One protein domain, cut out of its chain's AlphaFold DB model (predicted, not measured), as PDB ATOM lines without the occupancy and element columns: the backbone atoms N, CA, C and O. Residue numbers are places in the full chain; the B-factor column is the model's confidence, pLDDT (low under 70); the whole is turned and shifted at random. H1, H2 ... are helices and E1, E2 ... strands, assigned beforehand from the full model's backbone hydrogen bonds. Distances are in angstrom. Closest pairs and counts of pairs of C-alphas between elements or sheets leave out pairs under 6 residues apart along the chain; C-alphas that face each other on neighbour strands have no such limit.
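Overview. This is residues 2 to 55 of the 447 residues of an uncharacterized protein of Vibrio cholerae (UniProt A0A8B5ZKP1). A loose, flat frame with few contacts: helix H1 runs near the small strand hairpin E1 and E2, and helix H2 crosses beyond the end of H1. The 54 printed residues hold, in order, H1, E1, E2 and H2, with an antiparallel two-stranded sheet, E1 - E2; the class is mixed. The whole is only just loose, close to compact, with a radius of gyration of the C-alphas of 12.4 A and spans of 37 by 31 by 15 A.

Arrangement. H1, residues 6 to 19, is near E2, residues 35 to 38, with 6 pairs of C-alphas within 10 A. E1, residues 26 to 29, and E2 form an antiparallel hairpin at 159 degrees; N 36 and O 28 are 2.8 A apart, within hydrogen-bond range. H2, residues 41 to 54, and H1 are close but not clearly touching; their closest C-alphas, Met 17 and Phe 47, are 6.7 A apart. Their lines are only just about perpendicular, at 72 degrees. E1 and H2 are apart. In H1 and H2 every O i to N i+4 pair is within hydrogen-bond range.

Along the chain. H1 spans 20.4 A from C-alpha 6 at (-3.056, 32.026, 41.279). E1 spans 10.2 A, E2 9.9 A. H2 spans 20.1 A to C-alpha 54 at (8.299, 34.760, 17.222).

Size, cuts and confidence. The farthest C-alphas, Arg 32 and Glu 53, are 37.4 A apart. The printed part has no cut and no long link. Residues 2 to 4 and 32 to 34 have pLDDT under 70.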
ATOM      1  N   VAL A   2     -12.950  27.924  33.624       42.44
ATOM      2  CA  VAL A   2     -12.379  27.484  34.909       42.44
ATOM      3  C   VAL A   2     -11.075  28.251  35.114       42.44
ATOM      4  O   VAL A   2     -10.097  28.008  34.407       42.44
ATOM      5  N   LEU A   3     -11.081  29.230  36.018       49.75
ATOM      6  CA  LEU A   3      -9.891  29.998  36.374       49.75
ATOM      7  C   LEU A   3      -8.897  29.070  37.085       49.75
ATOM      8  O   LEU A   3      -9.244  28.414  38.066       49.75
ATOM      9  N   ARG A   4      -7.657  28.996  36.589       59.94
ATOM     10  CA  ARG A   4      -6.569  28.357  37.343       59.94
ATOM     11  C   ARG A   4      -6.349  29.131  38.645       59.94
ATOM     12  O   ARG A   4      -6.442  30.358  38.659       59.94
ATOM     13  N   GLY A   5      -5.990  28.422  39.714       71.12
ATOM     14  CA  GLY A   5      -5.513  29.059  40.942       71.12
ATOM     15  C   GLY A   5      -4.291  29.946  40.669       71.12
ATOM     16  O   GLY A   5      -3.490  29.655  39.776       71.12
ATOM     17  N   ARG A   6      -4.136  31.030  41.443       71.56
ATOM     18  CA  ARG A   6      -3.056  32.026  41.279       71.56
ATOM     19  C   ARG A   6      -1.655  31.398  41.222       71.56
ATOM     20  O   ARG A   6      -0.810  31.874  40.470       71.56
ATOM     21  N   SER A   7      -1.417  30.312  41.955       73.25
ATOM     22  CA  SER A   7      -0.144  29.576  41.964       73.25
ATOM     23  C   SER A   7       0.208  28.968  40.601       73.25
ATOM     24  O   SER A   7       1.308  29.177  40.098       73.25
ATOM     25  N   ALA A   8      -0.741  28.288  39.952       75.12
ATOM     26  CA  ALA A   8      -0.533  27.665  38.644       75.12
ATOM     27  C   ALA A   8      -0.334  28.695  37.516       75.12
ATOM     28  O   ALA A   8       0.338  28.409  36.526       75.12
ATOM     29  N   ALA A   9      -0.909  29.896  37.654       75.00
ATOM     30  CA  ALA A   9      -0.659  31.001  36.729       75.00
ATOM     31  C   ALA A   9       0.772  31.555  36.870       75.00
ATOM     32  O   ALA A   9       1.434  31.779  35.858       75.00
ATOM     33  N   ARG A  10       1.271  31.712  38.110       78.25
ATOM     34  CA  ARG A  10       2.652  32.157  38.386       78.25
ATOM     35  C   ARG A  10       3.695  31.163  37.871       78.25
ATOM     36  O   ARG A  10       4.651  31.582  37.227       78.25
ATOM     37  N   ASP A  11       3.495  29.867  38.113       81.25
ATOM     38  CA  ASP A  11       4.417  28.816  37.655       81.25
ATOM     39  C   ASP A  11       4.515  28.768  36.121       81.25
ATOM     40  O   ASP A  11       5.604  28.740  35.552       81.25
ATOM     41  N   TYR A  12       3.373  28.852  35.434       79.94
ATOM     42  CA  TYR A  12       3.353  28.885  33.973       79.94
ATOM     43  C   TYR A  12       4.038  30.140  33.410       79.94
ATOM     44  O   TYR A  12       4.808  30.036  32.458       79.94
ATOM     45  N   ALA A  13       3.789  31.316  33.999       81.62
ATOM     46  CA  ALA A  13       4.437  32.560  33.584       81.62
ATOM     47  C   ALA A  13       5.964  32.489  33.741       81.62
ATOM     48  O   ALA A  13       6.687  32.886  32.833       81.62
ATOM     49  N   ASN A  14       6.458  31.920  34.846       84.06
ATOM     50  CA  ASN A  14       7.893  31.732  35.056       84.06
ATOM     51  C   ASN A  14       8.504  30.758  34.036       84.06
ATOM     52  O   ASN A  14       9.523  31.084  33.437       84.06
ATOM     53  N   LYS A  15       7.867  29.607  33.782       85.81
ATOM     54  CA  LYS A  15       8.329  28.648  32.761       85.81
ATOM     55  C   LYS A  15       8.381  29.267  31.367       85.81
ATOM     56  O   LYS A  15       9.328  29.013  30.631       85.81
ATOM     57  N   LYS A  16       7.383  30.087  31.024       84.56
ATOM     58  CA  LYS A  16       7.345  30.793  29.744       84.56
ATOM     59  C   LYS A  16       8.435  31.863  29.663       84.56
ATOM     60  O   LYS A  16       9.125  31.899  28.667       84.56
ATOM     61  N   MET A  17       8.679  32.674  30.692       86.00
ATOM     62  CA  MET A  17       9.809  33.622  30.654       86.00
ATOM     63  C   MET A  17      11.166  32.907  30.531       86.00
ATOM     64  O   MET A  17      12.004  33.309  29.728       86.00
ATOM     65  N   LEU A  18      11.347  31.788  31.241       87.06
ATOM     66  CA  LEU A  18      12.566  30.978  31.162       87.06
ATOM     67  C   LEU A  18      12.814  30.394  29.764       87.06
ATOM     68  O   LEU A  18      13.974  30.282  29.370       87.06
ATOM     69  N   SER A  19      11.767  30.036  29.006       85.88
ATOM     70  CA  SER A  19      11.937  29.516  27.639       85.88
ATOM     71  C   SER A  19      12.477  30.565  26.666       85.88
ATOM     72  O   SER A  19      13.117  30.196  25.691       85.88
ATOM     73  N   PHE A  20      12.274  31.851  26.960       83.62
ATOM     74  CA  PHE A  20      12.856  32.981  26.226       83.62
ATOM     75  C   PHE A  20      14.174  33.471  26.852       83.62
ATOM     76  O   PHE A  20      14.646  34.558  26.547       83.62
ATOM     77  N   GLY A  21      14.770  32.691  27.762       84.19
ATOM     78  CA  GLY A  21      16.044  33.023  28.404       84.19
ATOM     79  C   GLY A  21      15.955  34.058  29.530       84.19
ATOM     80  O   GLY A  21      16.980  34.373  30.133       84.19
ATOM     81  N   VAL A  22      14.757  34.539  29.874       87.25
ATOM     82  CA  VAL A  22      14.559  35.552  30.918       87.25
ATOM     83  C   VAL A  22      14.511  34.905  32.300       87.25
ATOM     84  O   VAL A  22      13.631  34.096  32.613       87.25
ATOM     85  N   ARG A  23      15.478  35.268  33.150       86.44
ATOM     86  CA  ARG A  23      15.625  34.759  34.520       86.44
ATOM     87  C   ARG A  23      15.245  35.834  35.542       86.44
ATOM     88  O   ARG A  23      15.449  37.013  35.279       86.44
ATOM     89  N   PRO A  24      14.694  35.450  36.706       84.81
ATOM     90  CA  PRO A  24      14.394  36.406  37.762       84.81
ATOM     91  C   PRO A  24      15.681  37.006  38.333       84.81
ATOM     92  O   PRO A  24      16.651  36.290  38.579       84.81
ATOM     93  N   LEU A  25      15.652  38.314  38.578       84.75
ATOM     94  CA  LEU A  25      16.734  39.079  39.195       84.75
ATOM     95  C   LEU A  25      16.922  38.689  40.667       84.75
ATOM     96  O   LEU A  25      18.043  38.614  41.161       84.75
ATOM     97  N   SER A  26      15.818  38.419  41.367       82.75
ATOM     98  CA  SER A  26      15.834  37.933  42.746       82.75
ATOM     99  C   SER A  26      14.682  36.967  43.005       82.75
ATOM    100  O   SER A  26      13.554  37.204  42.558       82.75
ATOM    101  N   GLU A  27      14.949  35.913  43.774       84.75
ATOM    102  CA  GLU A  27      13.935  34.996  44.296       84.75
ATOM    103  C   GLU A  27      13.947  35.035  45.833       84.75
ATOM    104  O   GLU A  27      14.988  34.810  46.446       84.75
ATOM    105  N   THR A  28      12.800  35.313  46.454       81.81
ATOM    106  CA  THR A  28      12.613  35.303  47.912       81.81
ATOM    107  C   THR A  28      11.587  34.241  48.308       81.81
ATOM    108  O   THR A  28      10.507  34.127  47.719       81.81
ATOM    109  N   ASP A  29      11.912  33.428  49.314       78.94
ATOM    110  CA  ASP A  29      10.992  32.416  49.832       78.94
ATOM    111  C   ASP A  29       9.951  33.079  50.746       78.94
ATOM    112  O   ASP A  29      10.285  33.726  51.735       78.94
ATOM    113  N   THR A  30       8.667  32.906  50.425       71.00
ATOM    114  CA  THR A  30       7.541  33.543  51.145       71.00
ATOM    115  C   THR A  30       6.755  32.550  52.019       71.00
ATOM    116  O   THR A  30       5.660  32.854  52.486       71.00
ATOM    117  N   GLY A  31       7.314  31.356  52.272       70.69
ATOM    118  CA  GLY A  31       6.682  30.263  53.032       70.69
ATOM    119  C   GLY A  31       5.893  29.267  52.163       70.69
ATOM    120  O   GLY A  31       5.803  29.442  50.953       70.69
ATOM    121  N   ARG A  32       5.379  28.176  52.779       57.56
ATOM    122  CA  ARG A  32       4.630  27.028  52.181       57.56
ATOM    123  C   ARG A  32       4.679  26.962  50.637       57.56
ATOM    124  O   ARG A  32       3.718  27.303  49.954       57.56
ATOM    125  N   ASN A  33       5.807  26.488  50.098       62.72
ATOM    126  CA  ASN A  33       6.027  26.221  48.667       62.72
ATOM    127  C   ASN A  33       5.756  27.411  47.715       62.72
ATOM    128  O   ASN A  33       5.423  27.208  46.547       62.72
ATOM    129  N   SER A  34       5.903  28.649  48.196       66.75
ATOM    130  CA  SER A  34       5.701  29.890  47.444       66.75
ATOM    131  C   SER A  34       7.009  30.680  47.340       66.75
ATOM    132  O   SER A  34       7.578  31.094  48.350       66.75
ATOM    133  N   LYS A  35       7.458  30.931  46.105       78.69
ATOM    134  CA  LYS A  35       8.579  31.828  45.795       78.69
ATOM    135  C   LYS A  35       8.059  33.124  45.194       78.69
ATOM    136  O   LYS A  35       7.282  33.096  44.235       78.69
ATOM    137  N   GLU A  36       8.488  34.251  45.738       80.81
ATOM    138  CA  GLU A  36       8.339  35.545  45.091       80.81
ATOM    139  C   GLU A  36       9.540  35.785  44.178       80.81
ATOM    140  O   GLU A  36      10.676  35.484  44.527       80.81
ATOM    141  N   LYS A  37       9.268  36.233  42.952       84.50
ATOM    142  CA  LYS A  37      10.265  36.383  41.894       84.50
ATOM    143  C   LYS A  37      10.131  37.777  41.314       84.50
ATOM    144  O   LYS A  37       9.038  38.127  40.861       84.50
ATOM    145  N   LEU A  38      11.217  38.538  41.331       85.69
ATOM    146  CA  LEU A  38      11.281  39.881  40.763       85.69
ATOM    147  C   LEU A  38      12.079  39.836  39.459       85.69
ATOM    148  O   LEU A  38      13.069  39.116  39.354       85.69
ATOM    149  N   TYR A  39      11.633  40.604  38.473       87.25
ATOM    150  CA  TYR A  39      12.270  40.738  37.165       87.25
ATOM    151  C   TYR A  39      12.558  42.213  36.927       87.25
ATOM    152  O   TYR A  39      11.815  43.068  37.421       87.25
ATOM    153  N   SER A  40      13.624  42.516  36.189       89.12
ATOM    154  CA  SER A  40      13.872  43.893  35.777       89.12
ATOM    155  C   SER A  40      12.889  44.306  34.675       89.12
ATOM    156  O   SER A  40      12.316  43.470  33.975       89.12
ATOM    157  N   TYR A  41      12.692  45.614  34.515       88.69
ATOM    158  CA  TYR A  41      11.867  46.145  33.431       88.69
ATOM    159  C   TYR A  41      12.419  45.752  32.051       88.69
ATOM    160  O   TYR A  41      11.663  45.285  31.204       88.69
ATOM    161  N   SER A  42      13.741  45.849  31.860       87.81
ATOM    162  CA  SER A  42      14.417  45.483  30.608       87.81
ATOM    163  C   SER A  42      14.241  44.008  30.249       87.81
ATOM    164  O   SER A  42      14.079  43.671  29.078       87.81
ATOM    165  N   ASP A  43      14.216  43.120  31.247       87.38
ATOM    166  CA  ASP A  43      13.968  41.692  31.022       87.38
ATOM    167  C   ASP A  43      12.536  41.437  30.532       87.38
ATOM    168  O   ASP A  43      12.306  40.607  29.652       87.38
ATOM    169  N   ILE A  44      11.563  42.164  31.092       87.25
ATOM    170  CA  ILE A  44      10.156  42.071  30.689       87.25
ATOM    171  C   ILE A  44       9.970  42.619  29.270       87.25
ATOM    172  O   ILE A  44       9.262  42.007  28.474       87.25
ATOM    173  N   GLU A  45      10.612  43.737  28.938       88.69
ATOM    174  CA  GLU A  45      10.577  44.327  27.595       88.69
ATOM    175  C   GLU A  45      11.206  43.395  26.550       88.69
ATOM    176  O   GLU A  45      10.603  43.135  25.505       88.69
ATOM    177  N   THR A  46      12.359  42.799  26.872       88.19
ATOM    178  CA  THR A  46      13.022  41.794  26.025       88.19
ATOM    179  C   THR A  46      12.116  40.585  25.800       88.19
ATOM    180  O   THR A  46      11.957  40.127  24.671       88.19
ATOM    181  N   PHE A  47      11.463  40.096  26.858       90.25
ATOM    182  CA  PHE A  47      10.502  38.999  26.758       90.25
ATOM    183  C   PHE A  47       9.323  39.341  25.842       90.25
ATOM    184  O   PHE A  47       8.970  38.541  24.980       90.25
ATOM    185  N   ILE A  48       8.698  40.508  26.021       89.06
ATOM    186  CA  ILE A  48       7.537  40.917  25.218       89.06
ATOM    187  C   ILE A  48       7.931  41.055  23.745       89.06
ATOM    188  O   ILE A  48       7.207  40.558  22.884       89.06
ATOM    189  N   THR A  49       9.081  41.669  23.466       88.25
ATOM    190  CA  THR A  49       9.587  41.872  22.100       88.25
ATOM    191  C   THR A  49       9.907  40.540  21.427       88.25
ATOM    192  O   THR A  49       9.428  40.282  20.328       88.25
ATOM    193  N   ALA A  50      10.604  39.634  22.118       88.69
ATOM    194  CA  ALA A  50      10.924  38.313  21.582       88.69
ATOM    195  C   ALA A  50       9.666  37.472  21.296       88.69
ATOM    196  O   ALA A  50       9.589  36.788  20.278       88.69
ATOM    197  N   VAL A  51       8.651  37.544  22.168       87.75
ATOM    198  CA  VAL A  51       7.361  36.871  21.939       87.75
ATOM    199  C   VAL A  51       6.628  37.467  20.734       87.75
ATOM    200  O   VAL A  51       5.990  36.724  19.993       87.75
ATOM    201  N   LEU A  52       6.694  38.789  20.549       87.19
ATOM    202  CA  LEU A  52       6.081  39.470  19.409       87.19
ATOM    203  C   LEU A  52       6.758  39.083  18.086       87.19
ATOM    204  O   LEU A  52       6.070  38.880  17.093       87.19
ATOM    205  N   GLU A  53       8.084  38.952  18.076       86.56
ATOM    206  CA  GLU A  53       8.861  38.567  16.891       86.56
ATOM    207  C   GLU A  53       8.697  37.087  16.509       86.56
ATOM    208  O   GLU A  53       8.733  36.748  15.325       86.56
ATOM    209  N   GLU A  54       8.510  36.191  17.486       85.38
ATOM    210  CA  GLU A  54       8.299  34.760  17.222       85.38
ATOM    211  C   GLU A  54       6.896  34.465  16.650       85.38
ATOM    212  O   GLU A  54       6.712  33.503  15.893       85.38
ATOM    213  N   ASP A  55       5.889  35.277  16.993       81.06
ATOM    214  CA  ASP A  55       4.506  35.038  16.583       81.06
ATOM    215  C   ASP A  55       4.272  35.369  15.103       81.06
ATOM    216  O   ASP A  55       4.084  36.511  14.702       81.06
TER     217      ASP A  55